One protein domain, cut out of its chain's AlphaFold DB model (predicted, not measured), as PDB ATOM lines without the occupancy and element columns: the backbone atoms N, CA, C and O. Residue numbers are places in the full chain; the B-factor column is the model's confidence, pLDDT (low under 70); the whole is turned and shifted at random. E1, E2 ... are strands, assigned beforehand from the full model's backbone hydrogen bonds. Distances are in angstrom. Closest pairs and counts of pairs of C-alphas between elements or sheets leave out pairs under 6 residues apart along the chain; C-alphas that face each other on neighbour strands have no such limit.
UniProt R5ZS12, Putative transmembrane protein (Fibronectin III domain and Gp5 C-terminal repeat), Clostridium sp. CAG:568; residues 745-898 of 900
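What this domain is: This is residues 745 to 898 of the 900 residues of the protein "Putative transmembrane protein (Fibronectin III domain and Gp5 C-terminal repeat)" of Clostridium sp. CAG:568 (UniProt R5ZS12). Two twisted sheets lie face to face as a sandwich: a six-stranded one in the order E2, E3, E5, E10, E7, E8, and a branched one of E1, E4, E6, E9 and E11, their strands crossing at 30 degrees. From E4 to E11 the chain winds over both sheets as a jelly roll, one long hairpin of four nested antiparallel pairs: E4 with E11, E5 with E10, E6 with E9, E7 with E8. The 154 printed residues include no named helix and eleven named strands, E1 to E11 along the chain; these hold 76 residues, under half, and the class is all strand. Neighbour strands in both sheets are antiparallel. The whole is compact, with a radius of gyration of the C-alphas of 14.6 A and spans of 44 by 31 by 27 A.

How they stand to each other: In the six-stranded sheet, the inner strands E5, residues 797 to 803, and E10, residues 869 to 876, are antiparallel at 165 degrees; N 799 and O 874, 2.8 A apart, are within hydrogen-bond range. E7, residues 827 to 835, is E10's other neighbour, with N 833 to O 871 at 2.8 A. E7 forms a hairpin with edge strand E8, residues 845 to 850, with N 832 to O 848 at 2.8 A. E5's other neighbour is E3, residues 771 to 776, with N 774 to O 802 at 2.8 A. E3 forms a hairpin with edge strand E2, residues 763 to 768, with N 766 to O 773 at 2.9 A. In the branched sheet, E11, residues 888 to 897, has three neighbours. E1, residues 745 to 748, and E4, residues 788 to 790, lie on one side of it, with N 747 to O 893 at 2.8 A and N 788 to O 890 at 2.8 A. E6, residues 811 to 821, lies on the other side, with N 817 to O 892 at 2.8 A. E9, residues 855 to 860, is E6's other neighbour, with N 816 to O 857 at 3.0 A. Between the sheets, the closest C-alphas of E1 and E2 are those of Val 747 and Ser 768, 5.2 A apart.

Where its parts are: E1 begins at C-alpha 745 (66.591, -47.222, 333.124). E6, the longest strand by residues, measures 26.3 A from first to last C-alpha and bends by 50 degrees at residue 818. E11 measures 26.2 A, bends by 63 degrees at residue 891 and ends at C-alpha 897 (63.162, -48.288, 340.469). E7 measures 23.4 A and E10 22.6 A.

The domain as a whole: The two farthest C-alphas, those of Ala 866 and Lys 882, are 44.6 A apart. The printed part has no cut. The links E1 to E2, E3 to E4 and E10 to E11 are long. The mean pLDDT of the printed part is 94.5, and no printed residue is under 70.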
ATOM      1  N   TYR A 745      65.592 -48.013 333.837       92.06
ATOM      2  CA  TYR A 745      66.591 -47.222 333.124       92.06
ATOM      3  C   TYR A 745      67.654 -48.146 332.541       92.06
ATOM      4  O   TYR A 745      68.214 -48.972 333.263       92.06
ATOM      5  N   THR A 746      67.963 -48.003 331.256       94.44
ATOM      6  CA  THR A 746      68.925 -48.844 330.544       94.44
ATOM      7  C   THR A 746      70.170 -48.058 330.151       94.44
ATOM      8  O   THR A 746      70.115 -47.023 329.494       94.44
ATOM      9  N   VAL A 747      71.332 -48.610 330.494       96.00
ATOM     10  CA  VAL A 747      72.642 -48.186 330.003       96.00
ATOM     11  C   VAL A 747      73.094 -49.179 328.950       96.00
ATOM     12  O   VAL A 747      73.349 -50.340 329.267       96.00
ATOM     13  N   SER A 748      73.185 -48.739 327.698       95.62
ATOM     14  CA  SER A 748      73.624 -49.580 326.583       95.62
ATOM     15  C   SER A 748      75.004 -49.141 326.111       95.62
ATOM     16  O   SER A 748      75.207 -47.976 325.762       95.62
ATOM     17  N   PHE A 749      75.961 -50.070 326.085       96.31
ATOM     18  CA  PHE A 749      77.334 -49.814 325.648       96.31
ATOM     19  C   PHE A 749      77.497 -49.971 324.131       96.31
ATOM     20  O   PHE A 749      78.453 -50.584 323.666       96.31
ATOM     21  N   VAL A 750      76.589 -49.387 323.354       93.94
ATOM     22  CA  VAL A 750      76.672 -49.321 321.886       93.94
ATOM     23  C   VAL A 750      77.459 -48.104 321.412       93.94
ATOM     24  O   VAL A 750      77.618 -47.125 322.143       93.94
ATOM     25  N   LYS A 751      77.938 -48.157 320.164       89.38
ATOM     26  CA  LYS A 751      78.709 -47.083 319.521       89.38
ATOM     27  C   LYS A 751      78.095 -45.694 319.709       89.38
ATOM     28  O   LYS A 751      78.810 -44.769 320.077       89.38
ATOM     29  N   ASP A 752      76.792 -45.570 319.479       91.12
ATOM     30  CA  ASP A 752      76.097 -44.277 319.461       91.12
ATOM     31  C   ASP A 752      76.000 -43.630 320.848       91.12
ATOM     32  O   ASP A 752      75.867 -42.413 320.960       91.12
ATOM     33  N   ASN A 753      76.130 -44.433 321.908       95.06
ATOM     34  CA  ASN A 753      76.019 -43.968 323.285       95.06
ATOM     35  C   ASN A 753      77.385 -43.662 323.912       95.06
ATOM     36  O   ASN A 753      77.424 -43.056 324.979       95.06
ATOM     37  N   ASN A 754      78.498 -44.079 323.297       95.75
ATOM     38  CA  ASN A 754      79.829 -44.093 323.909       95.75
ATOM     39  C   ASN A 754      80.792 -43.065 323.290       95.75
ATOM     40  O   ASN A 754      80.969 -43.009 322.074       95.75
ATOM     41  N   GLU A 755      81.551 -42.356 324.125       96.81
ATOM     42  CA  GLU A 755      82.773 -41.671 323.686       96.81
ATOM     43  C   GLU A 755      83.873 -42.681 323.308       96.81
ATOM     44  O   GLU A 755      84.092 -43.682 323.989       96.81
ATOM     45  N   ALA A 756      84.593 -42.431 322.214       94.88
ATOM     46  CA  ALA A 756      85.579 -43.364 321.673       94.88
ATOM     47  C   ALA A 756      86.888 -43.400 322.495       94.88
ATOM     48  O   ALA A 756      87.601 -42.403 322.567       94.88
ATOM     49  N   VAL A 757      87.269 -44.576 323.013       96.06
ATOM     50  CA  VAL A 757      88.536 -44.812 323.741       96.06
ATOM     51  C   VAL A 757      89.205 -46.107 323.267       96.06
ATOM     52  O   VAL A 757      88.523 -47.038 322.847       96.06
ATOM     53  N   ASN A 758      90.541 -46.198 323.302       95.38
ATOM     54  CA  ASN A 758      91.276 -47.408 322.889       95.38
ATOM     55  C   ASN A 758      92.396 -47.810 323.860       95.38
ATOM     56  O   ASN A 758      93.477 -48.247 323.459       95.38
ATOM     57  N   ASP A 759      92.141 -47.665 325.147       93.94
ATOM     58  CA  ASP A 759      93.048 -48.051 326.218       93.94
ATOM     59  C   ASP A 759      92.235 -48.453 327.459       93.94
ATOM     60  O   ASP A 759      91.008 -48.511 327.415       93.94
ATOM     61  N   TYR A 760      92.932 -48.814 328.533       94.62
ATOM     62  CA  TYR A 760      92.343 -49.249 329.804       94.62
ATOM     63  C   TYR A 760      92.760 -48.324 330.959       94.62
ATOM     64  O   TYR A 760      92.859 -48.779 332.093       94.62
ATOM     65  N   VAL A 761      93.070 -47.054 330.667       92.81
ATOM     66  CA  VAL A 761      93.526 -46.060 331.662       92.81
ATOM     67  C   VAL A 761      92.754 -44.742 331.592       92.81
ATOM     68  O   VAL A 761      92.764 -43.962 332.540       92.81
ATOM     69  N   SER A 762      92.099 -44.466 330.466       94.62
ATOM     70  CA  SER A 762      91.307 -43.263 330.262       94.62
ATOM     71  C   SER A 762      89.935 -43.332 330.926       94.62
ATOM     72  O   SER A 762      89.379 -44.402 331.197       94.62
ATOM     73  N   THR A 763      89.378 -42.141 331.124       97.38
ATOM     74  CA  THR A 763      87.997 -41.913 331.537       97.38
ATOM     75  C   THR A 763      87.203 -41.355 330.357       97.38
ATOM     76  O   THR A 763      87.710 -40.488 329.648       97.38
ATOM     77  N   TRP A 764      85.981 -41.840 330.145       97.75
ATOM     78  CA  TRP A 764      85.110 -41.464 329.023       97.75
ATOM     79  C   TRP A 764      83.624 -41.563 329.409       97.75
ATOM     80  O   TRP A 764      83.289 -42.118 330.459       97.75
ATOM     81  N   LYS A 765      82.723 -40.990 328.601       97.69
ATOM     82  CA  LYS A 765      81.282 -40.914 328.906       97.69
ATOM     83  C   LYS A 765      80.415 -41.869 328.085       97.69
ATOM     84  O   LYS A 765      80.624 -42.042 326.886       97.69
ATOM     85  N   ASN A 766      79.379 -42.410 328.726       97.88
ATOM     86  CA  ASN A 766      78.223 -43.020 328.067       97.88
ATOM     87  C   ASN A 766      76.980 -42.147 328.289       97.88
ATOM     88  O   ASN A 766      76.767 -41.665 329.403       97.88
ATOM     89  N   THR A 767      76.158 -41.954 327.255       96.94
ATOM     90  CA  THR A 767      74.827 -41.346 327.374       96.94
ATOM     91  C   THR A 767      73.766 -42.338 326.906       96.94
ATOM     92  O   THR A 767      73.699 -42.644 325.721       96.94
ATOM     93  N   SER A 768      72.927 -42.819 327.822       91.81
ATOM     94  CA  SER A 768      71.808 -43.735 327.544       91.81
ATOM     95  C   SER A 768      70.575 -43.262 328.315       91.81
ATOM     96  O   SER A 768      70.720 -42.745 329.418       91.81
ATOM     97  N   ASP A 769      69.374 -43.371 327.743       87.56
ATOM     98  CA  ASP A 769      68.115 -42.925 328.370       87.56
ATOM     99  C   ASP A 769      68.142 -41.486 328.923       87.56
ATOM    100  O   ASP A 769      67.536 -41.170 329.943       87.56
ATOM    101  N   LYS A 770      68.857 -40.582 328.236       86.69
ATOM    102  CA  LYS A 770      69.098 -39.182 328.656       86.69
ATOM    103  C   LYS A 770      69.901 -39.040 329.962       86.69
ATOM    104  O   LYS A 770      70.073 -37.923 330.448       86.69
ATOM    105  N   LEU A 771      70.436 -40.137 330.491       90.50
ATOM    106  CA  LEU A 771      71.347 -40.185 331.630       90.50
ATOM    107  C   LEU A 771      72.791 -40.261 331.145       90.50
ATOM    108  O   LEU A 771      73.071 -40.766 330.058       90.50
ATOM    109  N   LYS A 772      73.715 -39.764 331.967       95.88
ATOM    110  CA  LYS A 772      75.152 -39.778 331.682       95.88
ATOM    111  C   LYS A 772      75.896 -40.609 332.714       95.88
ATOM    112  O   LYS A 772      75.622 -40.515 333.910       95.88
ATOM    113  N   PHE A 773      76.860 -41.384 332.235       97.69
ATOM    114  CA  PHE A 773      77.726 -42.223 333.047       97.69
ATOM    115  C   PHE A 773      79.190 -41.936 332.724       97.69
ATOM    116  O   PHE A 773      79.562 -41.799 331.560       97.69
ATOM    117  N   THR A 774      80.023 -41.900 333.757       97.88
ATOM    118  CA  THR A 774      81.482 -41.860 333.675       97.88
ATOM    119  C   THR A 774      82.045 -43.267 333.772       97.88
ATOM    120  O   THR A 774      81.845 -43.948 334.779       97.88
ATOM    121  N   ILE A 775      82.797 -43.684 332.758       98.31
ATOM    122  CA  ILE A 775      83.503 -44.959 332.729       98.31
ATOM    123  C   ILE A 775      84.995 -44.690 332.867       98.31
ATOM    124  O   ILE A 775      85.542 -43.911 332.093       98.31
ATOM    125  N   ALA A 776      85.660 -45.345 333.818       97.69
ATOM    126  CA  ALA A 776      87.113 -45.289 333.981       97.69
ATOM    127  C   ALA A 776      87.743 -46.667 333.764       97.69
ATOM    128  O   ALA A 776      87.192 -47.687 334.190       97.69
ATOM    129  N   ASN A 777      88.915 -46.691 333.123       96.94
ATOM    130  CA  ASN A 777      89.718 -47.893 332.863       96.94
ATOM    131  C   ASN A 777      88.990 -48.991 332.054       96.94
ATOM    132  O   ASN A 777      89.335 -50.174 332.126       96.94
ATOM    133  N   GLY A 778      87.975 -48.602 331.277       96.44
ATOM    134  CA  GLY A 778      87.227 -49.472 330.371       96.44
ATOM    135  C   GLY A 778      87.527 -49.149 328.912       96.44
ATOM    136  O   GLY A 778      87.661 -47.983 328.560       96.44
ATOM    137  N   ASN A 779      87.587 -50.165 328.055       97.31
ATOM    138  CA  ASN A 779      87.878 -50.009 326.630       97.31
ATOM    139  C   ASN A 779      86.665 -50.384 325.767       97.31
ATOM    140  O   ASN A 779      86.086 -51.456 325.960       97.31
ATOM    141  N   ASN A 780      86.322 -49.546 324.787       96.50
ATOM    142  CA  ASN A 780      85.269 -49.792 323.791       96.50
ATOM    143  C   ASN A 780      85.797 -49.842 322.340       96.50
ATOM    144  O   ASN A 780      85.023 -49.836 321.382       96.50
ATOM    145  N   TYR A 781      87.124 -49.883 322.181       96.12
ATOM    146  CA  TYR A 781      87.852 -49.945 320.918       96.12
ATOM    147  C   TYR A 781      87.392 -48.873 319.931       96.12
ATOM    148  O   TYR A 781      86.859 -49.163 318.863       96.12
ATOM    149  N   LYS A 782      87.581 -47.611 320.313       93.00
ATOM    150  CA  LYS A 782      87.162 -46.415 319.569       93.00
ATOM    151  C   LYS A 782      85.656 -46.391 319.271       93.00
ATOM    152  O   LYS A 782      85.248 -45.956 318.199       93.00
ATOM    153  N   GLY A 783      84.845 -46.907 320.195       87.75
ATOM    154  CA  GLY A 783      83.396 -47.039 320.034       87.75
ATOM    155  C   GLY A 783      82.972 -48.062 318.975       87.75
ATOM    156  O   GLY A 783      81.829 -48.041 318.543       87.75
ATOM    157  N   THR A 784      83.863 -48.944 318.509       91.69
ATOM    158  CA  THR A 784      83.502 -49.948 317.488       91.69
ATOM    159  C   THR A 784      82.799 -51.164 318.098       91.69
ATOM    160  O   THR A 784      82.163 -51.934 317.383       91.69
ATOM    161  N   TRP A 785      82.939 -51.378 319.406       95.25
ATOM    162  CA  TRP A 785      82.274 -52.470 320.109       95.25
ATOM    163  C   TRP A 785      80.898 -52.049 320.631       95.25
ATOM    164  O   TRP A 785      80.728 -50.929 321.103       95.25
ATOM    165  N   ASN A 786      79.951 -52.994 320.621       95.12
ATOM    166  CA  ASN A 786      78.646 -52.872 321.289       95.12
ATOM    167  C   ASN A 786      78.696 -53.367 322.746       95.12
ATOM    168  O   ASN A 786      77.756 -53.975 323.252       95.12
ATOM    169  N   TYR A 787      79.852 -53.182 323.377       97.00
ATOM    170  CA  TYR A 787      80.148 -53.552 324.750       97.00
ATOM    171  C   TYR A 787      81.404 -52.809 325.221       97.00
ATOM    172  O   TYR A 787      82.219 -52.343 324.419       97.00
ATOM    173  N   VAL A 788      81.613 -52.773 326.533       97.44
ATOM    174  CA  VAL A 788      82.850 -52.311 327.173       97.44
ATOM    175  C   VAL A 788      83.610 -53.493 327.772       97.44
ATOM    176  O   VAL A 788      83.017 -54.467 328.237       97.44
ATOM    177  N   LYS A 789      84.944 -53.422 327.758       97.62
ATOM    178  CA  LYS A 789      85.819 -54.408 328.401       97.62
ATOM    179  C   LYS A 789      86.633 -53.793 329.533       97.62
ATOM    180  O   LYS A 789      87.177 -52.706 329.360       97.62
ATOM    181  N   PHE A 790      86.820 -54.544 330.618       97.62
ATOM    182  CA  PHE A 790      87.681 -54.173 331.752       97.62
ATOM    183  C   PHE A 790      88.746 -55.241 332.028       97.62
ATOM    184  O   PHE A 790      88.604 -56.397 331.620       97.62
ATOM    185  N   GLY A 791      89.827 -54.849 332.704       95.50
ATOM    186  CA  GLY A 791      90.963 -55.717 333.024       95.50
ATOM    187  C   GLY A 791      92.104 -55.622 332.009       95.50
ATOM    188  O   GLY A 791      91.885 -55.630 330.792       95.50
ATOM    189  N   THR A 792      93.342 -55.565 332.499       92.81
ATOM    190  CA  THR A 792      94.549 -55.426 331.671       92.81
ATOM    191  C   THR A 792      95.620 -56.461 332.018       92.81
ATOM    192  O   THR A 792      95.715 -56.954 333.137       92.81
ATOM    193  N   LYS A 793      96.466 -56.788 331.037       93.31
ATOM    194  CA  LYS A 793      97.665 -57.623 331.226       93.31
ATOM    195  C   LYS A 793      98.860 -56.842 331.788       93.31
ATOM    196  O   LYS A 793      99.910 -57.429 332.045       93.31
ATOM    197  N   ASN A 794      98.741 -55.516 331.901       91.00
ATOM    198  CA  ASN A 794      99.845 -54.621 332.262       91.00
ATOM    199  C   ASN A 794      99.964 -54.354 333.774       91.00
ATOM    200  O   ASN A 794     100.931 -53.726 334.191       91.00
ATOM    201  N   GLY A 795      99.009 -54.821 334.577       92.19
ATOM    202  CA  GLY A 795      98.976 -54.657 336.027       92.19
ATOM    203  C   GLY A 795      97.575 -54.926 336.566       92.19
ATOM    204  O   GLY A 795      96.650 -55.172 335.788       92.19
ATOM    205  N   ASP A 796      97.431 -54.877 337.885       94.94
ATOM    206  CA  ASP A 796      96.118 -54.847 338.523       94.94
ATOM    207  C   ASP A 796      95.370 -53.580 338.081       94.94
ATOM    208  O   ASP A 796      95.974 -52.529 337.845       94.94
ATOM    209  N   SER A 797      94.054 -53.676 337.912       95.75
ATOM    210  CA  SER A 797      93.242 -52.568 337.413       95.75
ATOM    211  C   SER A 797      91.854 -52.577 338.020       95.75
ATOM    212  O   SER A 797      91.165 -53.595 337.976       95.75
ATOM    213  N   THR A 798      91.407 -51.406 338.458       97.06
ATOM    214  CA  THR A 798      90.046 -51.196 338.945       97.06
ATOM    215  C   THR A 798      89.281 -50.335 337.946       97.06
ATOM    216  O   THR A 798      89.561 -49.146 337.789       97.06
ATOM    217  N   GLY A 799      88.339 -50.946 337.230       97.56
ATOM    218  CA  GLY A 799      87.410 -50.263 336.335       97.56
ATOM    219  C   GLY A 799      86.195 -49.734 337.076       97.56
ATOM    220  O   GLY A 799      85.749 -50.358 338.039       97.56
ATOM    221  N   THR A 800      85.636 -48.606 336.638       98.19
ATOM    222  CA  THR A 800      84.386 -48.096 337.215       98.19
ATOM    223  C   THR A 800      83.391 -47.650 336.157       98.19
ATOM    224  O   THR A 800      83.776 -47.201 335.082       98.19
ATOM    225  N   ILE A 801      82.104 -47.772 336.482       98.38
ATOM    226  CA  ILE A 801      80.980 -47.202 335.730       98.38
ATOM    227  C   ILE A 801      80.140 -46.440 336.750       98.38
ATOM    228  O   ILE A 801      79.531 -47.063 337.615       98.38
ATOM    229  N   THR A 802      80.158 -45.111 336.694       98.00
ATOM    230  CA  THR A 802      79.572 -44.224 337.711       98.00
ATOM    231  C   THR A 802      78.504 -43.334 337.090       98.00
ATOM    232  O   THR A 802      78.742 -42.753 336.039       98.00
ATOM    233  N   THR A 803      77.352 -43.185 337.734       97.31
ATOM    234  CA  THR A 803      76.340 -42.184 337.354       97.31
ATOM    235  C   THR A 803      76.879 -40.760 337.524       97.31
ATOM    236  O   THR A 803      77.419 -40.448 338.585       97.31
ATOM    237  N   ASP A 804      76.689 -39.878 336.540       95.94
ATOM    238  CA  ASP A 804      77.114 -38.467 336.637       95.94
ATOM    239  C   ASP A 804      76.199 -37.620 337.535       95.94
ATOM    240  O   ASP A 804      76.643 -36.641 338.129       95.94
ATOM    241  N   SER A 805      74.928 -38.008 337.623       94.88
ATOM    242  CA  SER A 805      73.887 -37.373 338.434       94.88
ATOM    243  C   SER A 805      73.178 -38.443 339.264       94.88
ATOM    244  O   SER A 805      73.130 -39.596 338.827       94.88
ATOM    245  N   PRO A 806      72.603 -38.096 340.426       95.00
ATOM    246  CA  PRO A 806      71.864 -39.063 341.212       95.00
ATOM    247  C   PRO A 806      70.543 -39.402 340.514       95.00
ATOM    248  O   PRO A 806      69.934 -38.538 339.874       95.00
ATOM    249  N   PHE A 807      70.073 -40.638 340.664       93.44
ATOM    250  CA  PHE A 807      68.699 -40.972 340.297       93.44
ATOM    251  C   PHE A 807      67.745 -40.267 341.256       93.44
ATOM    252  O   PHE A 807      67.935 -40.333 342.470       93.44
ATOM    253  N   ILE A 808      66.734 -39.581 340.717       90.06
ATOM    254  CA  ILE A 808      65.713 -38.914 341.534       90.06
ATOM    255  C   ILE A 808      64.922 -39.977 342.303       90.06
ATOM    256  O   ILE A 808      64.741 -39.845 343.509       90.06
ATOM    257  N   GLU A 809      64.511 -41.051 341.626       91.50
ATOM    258  CA  GLU A 809      63.821 -42.185 342.238       91.50
ATOM    259  C   GLU A 809      64.776 -43.141 342.973       91.50
ATOM    260  O   GLU A 809      65.958 -43.257 342.647       91.50
ATOM    261  N   ALA A 810      64.252 -43.875 343.957       91.75
ATOM    262  CA  ALA A 810      64.996 -44.946 344.614       91.75
ATOM    263  C   ALA A 810      65.109 -46.172 343.688       91.75
ATOM    264  O   ALA A 810      64.102 -46.631 343.153       91.75
ATOM    265  N   ILE A 811      66.307 -46.744 343.526       95.44
ATOM    266  CA  ILE A 811      66.520 -47.975 342.739       95.44
ATOM    267  C   ILE A 811      66.416 -49.209 343.643       95.44
ATOM    268  O   ILE A 811      67.143 -49.311 344.632       95.44
ATOM    269  N   ALA A 812      65.531 -50.146 343.296       94.19
ATOM    270  CA  ALA A 812      65.339 -51.410 344.007       94.19
ATOM    271  C   ALA A 812      66.412 -52.442 343.654       94.19
ATOM    272  O   ALA A 812      66.904 -53.164 344.522       94.19
ATOM    273  N   GLU A 813      66.786 -52.514 342.381       95.31
ATOM    274  CA  GLU A 813      67.805 -53.438 341.906       95.31
ATOM    275  C   GLU A 813      68.507 -52.921 340.656       95.31
ATOM    276  O   GLU A 813      67.985 -52.087 339.914       95.31
ATOM    277  N   SER A 814      69.715 -53.428 340.427       97.25
ATOM    278  CA  SER A 814      70.454 -53.173 339.198       97.25
ATOM    279  C   SER A 814      71.010 -54.469 338.633       97.25
ATOM    280  O   SER A 814      71.578 -55.284 339.366       97.25
ATOM    281  N   THR A 815      70.834 -54.661 337.329       97.50
ATOM    282  CA  THR A 815      71.296 -55.846 336.607       97.50
ATOM    283  C   THR A 815      72.420 -55.457 335.666       97.50
ATOM    284  O   THR A 815      72.247 -54.576 334.830       97.50
ATOM    285  N   ILE A 816      73.562 -56.135 335.769       97.62
ATOM    286  CA  ILE A 816      74.676 -55.999 334.828       97.62
ATOM    287  C   ILE A 816      74.721 -57.220 333.903       97.62
ATOM    288  O   ILE A 816      74.760 -58.360 334.365       97.62
ATOM    289  N   THR A 817      74.703 -56.997 332.589       97.94
ATOM    290  CA  THR A 817      74.795 -58.056 331.578       97.94
ATOM    291  C   THR A 817      76.258 -58.315 331.253       97.94
ATOM    292  O   THR A 817      76.915 -57.510 330.588       97.94
ATOM    293  N   ILE A 818      76.774 -59.447 331.730       97.75
ATOM    294  CA  ILE A 818      78.147 -59.879 331.484       97.75
ATOM    295  C   ILE A 818      78.144 -60.832 330.288       97.75
ATOM    296  O   ILE A 818      77.751 -61.993 330.396       97.75
ATOM    297  N   ASP A 819      78.607 -60.360 329.133       96.69
ATOM    298  CA  ASP A 819      78.601 -61.152 327.897       96.69
ATOM    299  C   ASP A 819      79.648 -62.267 327.924       96.69
ATOM    300  O   ASP A 819      79.485 -63.328 327.314       96.69
ATOM    301  N   ASN A 820      80.774 -61.993 328.584       96.12
ATOM    302  CA  ASN A 820      81.903 -62.899 328.634       96.12
ATOM    303  C   ASN A 820      82.789 -62.625 329.850       96.12
ATOM    304  O   ASN A 820      83.151 -61.478 330.126       96.12
ATOM    305  N   VAL A 821      83.210 -63.706 330.500       94.94
ATOM    306  CA  VAL A 821      84.282 -63.736 331.494       94.94
ATOM    307  C   VAL A 821      85.352 -64.658 330.930       94.94
ATOM    308  O   VAL A 821      85.122 -65.855 330.792       94.94
ATOM    309  N   LYS A 822      86.514 -64.110 330.559       92.31
ATOM    310  CA  LYS A 822      87.593 -64.911 329.960       92.31
ATOM    311  C   LYS A 822      88.156 -65.940 330.932       92.31
ATOM    312  O   LYS A 822      88.431 -67.064 330.531       92.31
ATOM    313  N   ASP A 823      88.393 -65.512 332.168       86.44
ATOM    314  CA  ASP A 823      88.910 -66.352 333.241       86.44
ATOM    315  C   ASP A 823      88.613 -65.684 334.591       86.44
ATOM    316  O   ASP A 823      89.119 -64.598 334.895       86.44
ATOM    317  N   GLN A 824      87.751 -66.322 335.381       89.00
ATOM    318  CA  GLN A 824      87.197 -65.766 336.613       89.00
ATOM    319  C   GLN A 824      88.259 -65.545 337.701       89.00
ATOM    320  O   GLN A 824      88.107 -64.635 338.511       89.00
ATOM    321  N   GLN A 825      89.369 -66.295 337.700       90.69
ATOM    322  CA  GLN A 825      90.405 -66.180 338.741       90.69
ATOM    323  C   GLN A 825      91.135 -64.822 338.751       90.69
ATOM    324  O   GLN A 825      91.762 -64.457 339.747       90.69
ATOM    325  N   PHE A 826      91.057 -64.068 337.647       93.69
ATOM    326  CA  PHE A 826      91.667 -62.741 337.507       93.69
ATOM    327  C   PHE A 826      90.708 -61.590 337.837       93.69
ATOM    328  O   PHE A 826      91.072 -60.427 337.675       93.69
ATOM    329  N   ILE A 827      89.497 -61.883 338.309       95.50
ATOM    330  CA  ILE A 827      88.524 -60.882 338.748       95.50
ATOM    331  C   ILE A 827      88.381 -61.032 340.262       95.50
ATOM    332  O   ILE A 827      87.833 -62.018 340.744       95.50
ATOM    333  N   ASN A 828      88.911 -60.069 341.019       95.44
ATOM    334  CA  ASN A 828      88.849 -60.089 342.482       95.44
ATOM    335  C   ASN A 828      87.421 -59.893 342.978       95.44
ATOM    336  O   ASN A 828      86.982 -60.587 343.888       95.44
ATOM    337  N   SER A 829      86.718 -58.908 342.414       96.69
ATOM    338  CA  SER A 829      85.328 -58.628 342.756       96.69
ATOM    339  C   SER A 829      84.664 -57.735 341.716       96.69
ATOM    340  O   SER A 829      85.324 -56.959 341.020       96.69
ATOM    341  N   ILE A 830      83.339 -57.821 341.652       98.19
ATOM    342  CA  ILE A 830      82.491 -56.780 341.082       98.19
ATOM    343  C   ILE A 830      81.603 -56.293 342.218       98.19
ATOM    344  O   ILE A 830      80.993 -57.102 342.917       98.19
ATOM    345  N   LYS A 831      81.554 -54.980 342.428       97.94
ATOM    346  CA  LYS A 831      80.736 -54.367 343.476       97.94
ATOM    347  C   LYS A 831      79.844 -53.292 342.898       97.94
ATOM    348  O   LYS A 831      80.300 -52.496 342.083       97.94
ATOM    349  N   LEU A 832      78.605 -53.240 343.362       98.19
ATOM    350  CA  LEU A 832      77.714 -52.108 343.168       98.19
ATOM    351  C   LEU A 832      77.760 -51.241 344.424       98.19
ATOM    352  O   LEU A 832      77.376 -51.679 345.507       98.19
ATOM    353  N   LEU A 833      78.238 -50.012 344.280       97.50
ATOM    354  CA  LEU A 833      78.204 -49.002 345.327       97.50
ATOM    355  C   LEU A 833      76.991 -48.098 345.116       97.50
ATOM    356  O   LEU A 833      76.768 -47.620 344.004       97.50
ATOM    357  N   VAL A 834      76.256 -47.838 346.193       97.19
ATOM    358  CA  VAL A 834      75.113 -46.919 346.237       97.19
ATOM    359  C   VAL A 834      75.434 -45.834 347.253       97.19
ATOM    360  O   VAL A 834      75.731 -46.162 348.401       97.19
ATOM    361  N   SER A 835      75.416 -44.565 346.847       96.31
ATOM    362  CA  SER A 835      75.816 -43.456 347.716       96.31
ATOM    363  C   SER A 835      74.894 -42.253 347.616       96.31
ATOM    364  O   SER A 835      74.482 -41.878 346.526       96.31
ATOM    365  N   THR A 836      74.621 -41.586 348.734       94.81
ATOM    366  CA  THR A 836      73.911 -40.291 348.744       94.81
ATOM    367  C   THR A 836      74.831 -39.100 348.434       94.81
ATOM    368  O   THR A 836      74.386 -37.955 348.424       94.81
ATOM    369  N   SER A 837      76.115 -39.355 348.156       94.06
ATOM    370  CA  SER A 837      77.128 -38.356 347.803       94.06
ATOM    371  C   SER A 837      77.894 -38.774 346.546       94.06
ATOM    372  O   SER A 837      78.240 -39.944 346.385       94.06
ATOM    373  N   ALA A 838      78.224 -37.810 345.680       92.94
ATOM    374  CA  ALA A 838      79.008 -38.045 344.462       92.94
ATOM    375  C   ALA A 838      80.449 -38.526 344.745       92.94
ATOM    376  O   ALA A 838      81.079 -39.145 343.886       92.94
ATOM    377  N   GLU A 839      80.958 -38.284 345.957       92.00
ATOM    378  CA  GLU A 839      82.317 -38.658 346.373       92.00
ATOM    379  C   GLU A 839      82.430 -40.123 346.833       92.00
ATOM    380  O   GLU A 839      83.534 -40.661 346.909       92.00
ATOM    381  N   PHE A 840      81.306 -40.804 347.097       94.94
ATOM    382  CA  PHE A 840      81.263 -42.177 347.621       94.94
ATOM    383  C   PHE A 840      82.097 -42.377 348.906       94.94
ATOM    384  O   PHE A 840      82.863 -43.338 349.025       94.94
ATOM    385  N   THR A 841      81.956 -41.481 349.891       92.06
ATOM    386  CA  THR A 841      82.628 -41.628 351.192       92.06
ATOM    387  C   THR A 841      82.029 -42.793 351.999       92.06
ATOM    388  O   THR A 841      80.869 -43.162 351.779       92.06
ATOM    389  N   PRO A 842      82.788 -43.425 352.919       88.69
ATOM    390  CA  PRO A 842      82.320 -44.614 353.643       88.69
ATOM    391  C   PRO A 842      81.030 -44.420 354.453       88.69
ATOM    392  O   PRO A 842      80.267 -45.365 354.616       88.69
ATOM    393  N   ASP A 843      80.777 -43.213 354.954       89.50
ATOM    394  CA  ASP A 843      79.598 -42.843 355.744       89.50
ATOM    395  C   ASP A 843      78.330 -42.628 354.901       89.50
ATOM    396  O   ASP A 843      77.224 -42.717 355.430       89.50
ATOM    397  N   THR A 844      78.472 -42.392 353.594       89.75
ATOM    398  CA  THR A 844      77.342 -42.185 352.675       89.75
ATOM    399  C   THR A 844      77.105 -43.362 351.737       89.75
ATOM    400  O   THR A 844      76.162 -43.316 350.951       89.75
ATOM    401  N   THR A 845      77.953 -44.397 351.774       95.12
ATOM    402  CA  THR A 845      78.020 -45.437 350.737       95.12
ATOM    403  C   THR A 845      77.739 -46.828 351.282       95.12
ATOM    404  O   THR A 845      78.410 -47.305 352.191       95.12
ATOM    405  N   THR A 846      76.806 -47.529 350.643       95.88
ATOM    406  CA  THR A 846      76.573 -48.961 350.854       95.88
ATOM    407  C   THR A 846      77.131 -49.755 349.676       95.88
ATOM    408  O   THR A 846      76.972 -49.359 348.523       95.88
ATOM    409  N   SER A 847      77.795 -50.877 349.957       96.00
ATOM    410  CA  SER A 847      78.394 -51.761 348.950       96.00
ATOM    411  C   SER A 847      77.635 -53.082 348.867       96.00
ATOM    412  O   SER A 847      77.341 -53.693 349.893       96.00
ATOM    413  N   TYR A 848      77.408 -53.557 347.646       97.06
ATOM    414  CA  TYR A 848      76.801 -54.849 347.346       97.06
ATOM    415  C   TYR A 848      77.733 -55.658 346.446       97.06
ATOM    416  O   TYR A 848      78.243 -55.130 345.457       97.06
ATOM    417  N   ASP A 849      77.967 -56.923 346.786       96.06
ATOM    418  CA  ASP A 849      78.748 -57.826 345.942       96.06
ATOM    419  C   ASP A 849      77.907 -58.297 344.750       96.06
ATOM    420  O   ASP A 849      76.714 -58.579 344.884       96.06
ATOM    421  N   VAL A 850      78.541 -58.391 343.585       96.94
ATOM    422  CA  VAL A 850      77.926 -58.821 342.329       96.94
ATOM    423  C   VAL A 850      78.633 -60.084 341.856       96.94
ATOM    424  O   VAL A 850      79.864 -60.155 341.849       96.94
ATOM    425  N   ASN A 851      77.856 -61.092 341.467       93.69
ATOM    426  CA  ASN A 851      78.404 -62.363 341.018       93.69
ATOM    427  C   ASN A 851      79.200 -62.206 339.708       93.69
ATOM    428  O   ASN A 851      78.835 -61.435 338.822       93.69
ATOM    429  N   VAL A 852      80.291 -62.960 339.582       93.75
ATOM    430  CA  VAL A 852      81.177 -62.932 338.412       93.75
ATOM    431  C   VAL A 852      80.872 -64.141 337.534       93.75
ATOM    432  O   VAL A 852      81.581 -65.142 337.567       93.75
ATOM    433  N   ALA A 853      79.799 -64.057 336.752       91.88
ATOM    434  CA  ALA A 853      79.388 -65.113 335.831       91.88
ATOM    435  C   ALA A 853      78.812 -64.523 334.539       91.88
ATOM    436  O   ALA A 853      78.306 -63.402 334.531       91.88
ATOM    437  N   LYS A 854      78.892 -65.280 333.439       93.19
ATOM    438  CA  LYS A 854      78.255 -64.901 332.170       93.19
ATOM    439  C   LYS A 854      76.730 -64.881 332.331       93.19
ATOM    440  O   LYS A 854      76.171 -65.752 332.990       93.19
ATOM    441  N   GLY A 855      76.075 -63.927 331.674       92.00
ATOM    442  CA  GLY A 855      74.632 -63.708 331.736       92.00
ATOM    443  C   GLY A 855      74.273 -62.473 332.557       92.00
ATOM    444  O   GLY A 855      75.131 -61.655 332.895       92.00
ATOM    445  N   GLU A 856      72.991 -62.332 332.864       95.06
ATOM    446  CA  GLU A 856      72.473 -61.229 333.673       95.06
ATOM    447  C   GLU A 856      72.762 -61.460 335.160       95.06
ATOM    448  O   GLU A 856      72.410 -62.499 335.716       95.06
ATOM    449  N   GLN A 857      73.429 -60.498 335.803       96.69
ATOM    450  CA  GLN A 857      73.720 -60.531 337.237       96.69
ATOM    451  C   GLN A 857      72.948 -59.415 337.945       96.69
ATOM    452  O   GLN A 857      73.329 -58.244 337.888       96.69
ATOM    453  N   THR A 858      71.851 -59.784 338.607       96.00
ATOM    454  CA  THR A 858      70.958 -58.853 339.312       96.00
ATOM    455  C   THR A 858      71.378 -58.668 340.766       96.00
ATOM    456  O   THR A 858      71.549 -59.631 341.512       96.00
ATOM    457  N   THR A 859      71.511 -57.412 341.189       95.81
ATOM    458  CA  THR A 859      71.858 -57.021 342.559       95.81
ATOM    459  C   THR A 859      70.689 -56.288 343.203       95.81
ATOM    460  O   THR A 859      70.359 -55.175 342.796       95.81
ATOM    461  N   LYS A 860      70.084 -56.890 344.234       94.00
ATOM    462  CA  LYS A 860      69.004 -56.272 345.017       94.00
ATOM    463  C   LYS A 860      69.563 -55.318 346.069       94.00
ATOM    464  O   LYS A 860      70.381 -55.709 346.907       94.00
ATOM    465  N   ILE A 861      69.091 -54.077 346.058       95.25
ATOM    466  CA  ILE A 861      69.505 -53.018 346.979       95.25
ATOM    467  C   ILE A 861      68.620 -53.109 348.222       95.25
ATOM    468  O   ILE A 861      67.417 -52.880 348.172       95.25
ATOM    469  N   LYS A 862      69.218 -53.475 349.361       90.38
ATOM    470  CA  LYS A 862      68.479 -53.722 350.620       90.38
ATOM    471  C   LYS A 862      67.836 -52.467 351.214       90.38
ATOM    472  O   LYS A 862      66.855 -52.577 351.941       90.38
ATOM    473  N   THR A 863      68.403 -51.295 350.941       87.25
ATOM    474  CA  THR A 863      67.898 -50.011 351.445       87.25
ATOM    475  C   THR A 863      67.889 -49.002 350.298       87.25
ATOM    476  O   THR A 863      68.792 -48.171 350.208       87.25
ATOM    477  N   PRO A 864      66.923 -49.117 349.366       91.44
ATOM    478  CA  PRO A 864      66.768 -48.166 348.276       91.44
ATOM    479  C   PRO A 864      66.567 -46.757 348.827       91.44
ATOM    480  O   PRO A 864      65.798 -46.551 349.766       91.44
ATOM    481  N   VAL A 865      67.252 -45.786 348.241       91.31
ATOM    482  CA  VAL A 865      67.182 -44.386 348.657       91.31
ATOM    483  C   VAL A 865      67.132 -43.504 347.415       91.31
ATOM    484  O   VAL A 865      67.856 -43.738 346.450       91.31
ATOM    485  N   ALA A 866      66.231 -42.525 347.433       92.69
ATOM    486  CA  ALA A 866      66.093 -41.513 346.392       92.69
ATOM    487  C   ALA A 866      67.289 -40.548 346.399       92.69
ATOM    488  O   ALA A 866      67.920 -40.339 347.436       92.69
ATOM    489  N   ASN A 867      67.560 -39.897 345.269       94.56
ATOM    490  CA  ASN A 867      68.686 -38.970 345.094       94.56
ATOM    491  C   ASN A 867      70.064 -39.618 345.340       94.56
ATOM    492  O   ASN A 867      70.964 -38.984 345.895       94.56
ATOM    493  N   ALA A 868      70.246 -40.869 344.907       96.25
ATOM    494  CA  ALA A 868      71.492 -41.617 345.077       96.25
ATOM    495  C   ALA A 868      72.292 -41.782 343.776       96.25
ATOM    496  O   ALA A 868      71.738 -41.896 342.682       96.25
ATOM    497  N   TYR A 869      73.614 -41.835 343.917       97.44
ATOM    498  CA  TYR A 869      74.586 -42.172 342.884       97.44
ATOM    499  C   TYR A 869      74.922 -43.662 342.929       97.44
ATOM    500  O   TYR A 869      74.978 -44.273 344.000       97.44
ATOM    501  N   TYR A 870      75.220 -44.228 341.762       97.94
ATOM    502  CA  TYR A 870      75.547 -45.639 341.595       97.94
ATOM    503  C   TYR A 870      76.900 -45.787 340.914       97.94
ATOM    504  O   TYR A 870      77.198 -45.094 339.938       97.94
ATOM    505  N   ARG A 871      77.727 -46.700 341.427       98.12
ATOM    506  CA  ARG A 871      79.032 -47.024 340.849       98.12
ATOM    507  C   ARG A 871      79.254 -48.525 340.836       98.12
ATOM    508  O   ARG A 871      79.398 -49.130 341.894       98.12
ATOM    509  N   TYR A 872      79.380 -49.106 339.650       98.50
ATOM    510  CA  TYR A 872      79.998 -50.420 339.525       98.50
ATOM    511  C   TYR A 872      81.513 -50.279 339.648       98.50
ATOM    512  O   TYR A 872      82.108 -49.419 339.000       98.50
ATOM    513  N   VAL A 873      82.125 -51.120 340.478       98.06
ATOM    514  CA  VAL A 873      83.573 -51.247 340.661       98.06
ATOM    515  C   VAL A 873      83.971 -52.649 340.227       98.06
ATOM    516  O   VAL A 873      83.524 -53.631 340.813       98.06
ATOM    517  N   ILE A 874      84.791 -52.734 339.186       98.12
ATOM    518  CA  ILE A 874      85.271 -53.972 338.584       98.12
ATOM    519  C   ILE A 874      86.752 -54.100 338.926       98.12
ATOM    520  O   ILE A 874      87.595 -53.469 338.288       98.12
ATOM    521  N   ASP A 875      87.067 -54.885 339.952       97.44
ATOM    522  CA  ASP A 875      88.437 -55.075 340.419       97.44
ATOM    523  C   ASP A 875      89.068 -56.314 339.774       97.44
ATOM    524  O   ASP A 875      88.632 -57.449 339.999       97.44
ATOM    525  N   CYS A 876      90.089 -56.104 338.948       96.31
ATOM    526  CA  CYS A 876      90.790 -57.156 338.220       96.31
ATOM    527  C   CYS A 876      92.264 -57.225 338.623       96.31
ATOM    528  O   CYS A 876      92.950 -56.206 338.690       96.31
ATOM    529  N   LYS A 877      92.775 -58.447 338.771       94.50
ATOM    530  CA  LYS A 877      94.213 -58.725 338.837       94.50
ATOM    531  C   LYS A 877      94.842 -58.670 337.451       94.50
ATOM    532  O   LYS A 877      94.176 -58.902 336.439       94.50
ATOM    533  N   GLN A 878      96.152 -58.461 337.419       94.38
ATOM    534  CA  GLN A 878      96.949 -58.583 336.208       94.38
ATOM    535  C   GLN A 878      96.755 -59.954 335.544       94.38
ATOM    536  O   GLN A 878      97.046 -60.998 336.133       94.38
ATOM    537  N   SER A 879      96.332 -59.959 334.278       88.75
ATOM    538  CA  SER A 879      96.240 -61.186 333.479       88.75
ATOM    539  C   SER A 879      97.567 -61.576 332.820       88.75
ATOM    540  O   SER A 879      98.513 -60.792 332.724       88.75
ATOM    541  N   THR A 880      97.647 -62.803 332.298       89.19
ATOM    542  CA  THR A 880      98.832 -63.267 331.561       89.19
ATOM    543  C   THR A 880      98.833 -62.795 330.102       89.19
ATOM    544  O   THR A 880      97.792 -62.507 329.505       89.19
ATOM    545  N   LYS A 881     100.010 -62.816 329.456       83.00
ATOM    546  CA  LYS A 881     100.140 -62.535 328.011       83.00
ATOM    547  C   LYS A 881      99.247 -63.430 327.135       83.00
ATOM    548  O   LYS A 881      98.833 -62.970 326.076       83.00
ATOM    549  N   LYS A 882      98.954 -64.665 327.571       86.56
ATOM    550  CA  LYS A 882      98.106 -65.633 326.852       86.56
ATOM    551  C   LYS A 882      96.618 -65.264 326.915       86.56
ATOM    552  O   LYS A 882      95.917 -65.437 325.928       86.56
ATOM    553  N   ILE A 883      96.149 -64.740 328.049       86.50
ATOM    554  CA  ILE A 883      94.739 -64.354 328.265       86.50
ATOM    555  C   ILE A 883      94.450 -62.962 327.666       86.50
ATOM    556  O   ILE A 883      93.395 -62.721 327.064       86.50
ATOM    557  N   GLY A 884      95.420 -62.049 327.780       90.88
ATOM    558  CA  GLY A 884      95.348 -60.697 327.230       90.88
ATOM    559  C   GLY A 884      94.432 -59.747 328.014       90.88
ATOM    560  O   GLY A 884      93.995 -60.049 329.122       90.88
ATOM    561  N   ASN A 885      94.154 -58.573 327.437       92.75
ATOM    562  CA  ASN A 885      93.287 -57.549 328.041       92.75
ATOM    563  C   ASN A 885      91.798 -57.907 327.917       92.75
ATOM    564  O   ASN A 885      91.425 -58.760 327.105       92.75
ATOM    565  N   GLY A 886      90.944 -57.192 328.653       93.75
ATOM    566  CA  GLY A 886      89.496 -57.342 328.593       93.75
ATOM    567  C   GLY A 886      89.058 -58.681 329.164       93.75
ATOM    568  O   GLY A 886      88.596 -59.546 328.420       93.75
ATOM    569  N   LEU A 887      89.288 -58.855 330.463       95.56
ATOM    570  CA  LEU A 887      88.945 -60.063 331.212       95.56
ATOM    571  C   LEU A 887      87.440 -60.244 331.344       95.56
ATOM    572  O   LEU A 887      86.958 -61.374 331.349       95.56
ATOM    573  N   ILE A 888      86.715 -59.131 331.392       97.00
ATOM    574  CA  ILE A 888      85.263 -59.095 331.454       97.00
ATOM    575  C   ILE A 888      84.713 -58.166 330.379       97.00
ATOM    576  O   ILE A 888      85.296 -57.114 330.101       97.00
ATOM    577  N   GLN A 889      83.609 -58.587 329.766       97.69
ATOM    578  CA  GLN A 889      82.867 -57.850 328.754       97.69
ATOM    579  C   GLN A 889      81.444 -57.582 329.249       97.69
ATOM    580  O   GLN A 889      80.769 -58.514 329.680       97.69
ATOM    581  N   ILE A 890      81.008 -56.324 329.178       98.31
ATOM    582  CA  ILE A 890      79.692 -55.866 329.636       98.31
ATOM    583  C   ILE A 890      79.021 -55.081 328.509       98.31
ATOM    584  O   ILE A 890      79.593 -54.111 328.010       98.31
ATOM    585  N   SER A 891      77.808 -55.469 328.122       97.38
ATOM    586  CA  SER A 891      77.043 -54.818 327.044       97.38
ATOM    587  C   SER A 891      75.953 -53.884 327.556       97.38
ATOM    588  O   SER A 891      75.628 -52.891 326.898       97.38
ATOM    589  N   LYS A 892      75.399 -54.176 328.735       97.50
ATOM    590  CA  LYS A 892      74.208 -53.503 329.249       97.50
ATOM    591  C   LYS A 892      74.190 -53.472 330.775       97.50
ATOM    592  O   LYS A 892      74.653 -54.406 331.427       97.50
ATOM    593  N   ILE A 893      73.642 -52.397 331.332       97.69
ATOM    594  CA  ILE A 893      73.230 -52.310 332.737       97.69
ATOM    595  C   ILE A 893      71.788 -51.813 332.776       97.69
ATOM    596  O   ILE A 893      71.429 -50.930 332.001       97.69
ATOM    597  N   THR A 894      70.966 -52.343 333.675       96.75
ATOM    598  CA  THR A 894      69.660 -51.764 334.004       96.75
ATOM    599  C   THR A 894      69.609 -51.320 335.458       96.75
ATOM    600  O   THR A 894      70.236 -51.925 336.327       96.75
ATOM    601  N   PHE A 895      68.858 -50.257 335.722       96.00
ATOM    602  CA  PHE A 895      68.486 -49.808 337.060       96.00
ATOM    603  C   PHE A 895      66.961 -49.792 337.137       96.00
ATOM    604  O   PHE A 895      66.313 -49.042 336.408       96.00
ATOM    605  N   THR A 896      66.400 -50.631 338.000       93.31
ATOM    606  CA  THR A 896      64.955 -50.784 338.178       93.31
ATOM    607  C   THR A 896      64.538 -50.032 339.435       93.31
ATOM    608  O   THR A 896      65.055 -50.312 340.521       93.31
ATOM    609  N   THR A 897      63.637 -49.057 339.310       89.75
ATOM    610  CA  THR A 897      63.162 -48.288 340.469       89.75
ATOM    611  C   THR A 897      62.440 -49.191 341.465       89.75
ATOM    612  O   THR A 897      61.959 -50.271 341.122       89.75
ATOM    613  N   VAL A 898      62.331 -48.751 342.717       82.94
ATOM    614  CA  VAL A 898      61.268 -49.257 343.586       82.94
ATOM    615  C   VAL A 898      59.956 -48.998 342.856       82.94
ATOM    616  O   VAL A 898      59.762 -47.929 342.274       82.94
TER     617      VAL A 898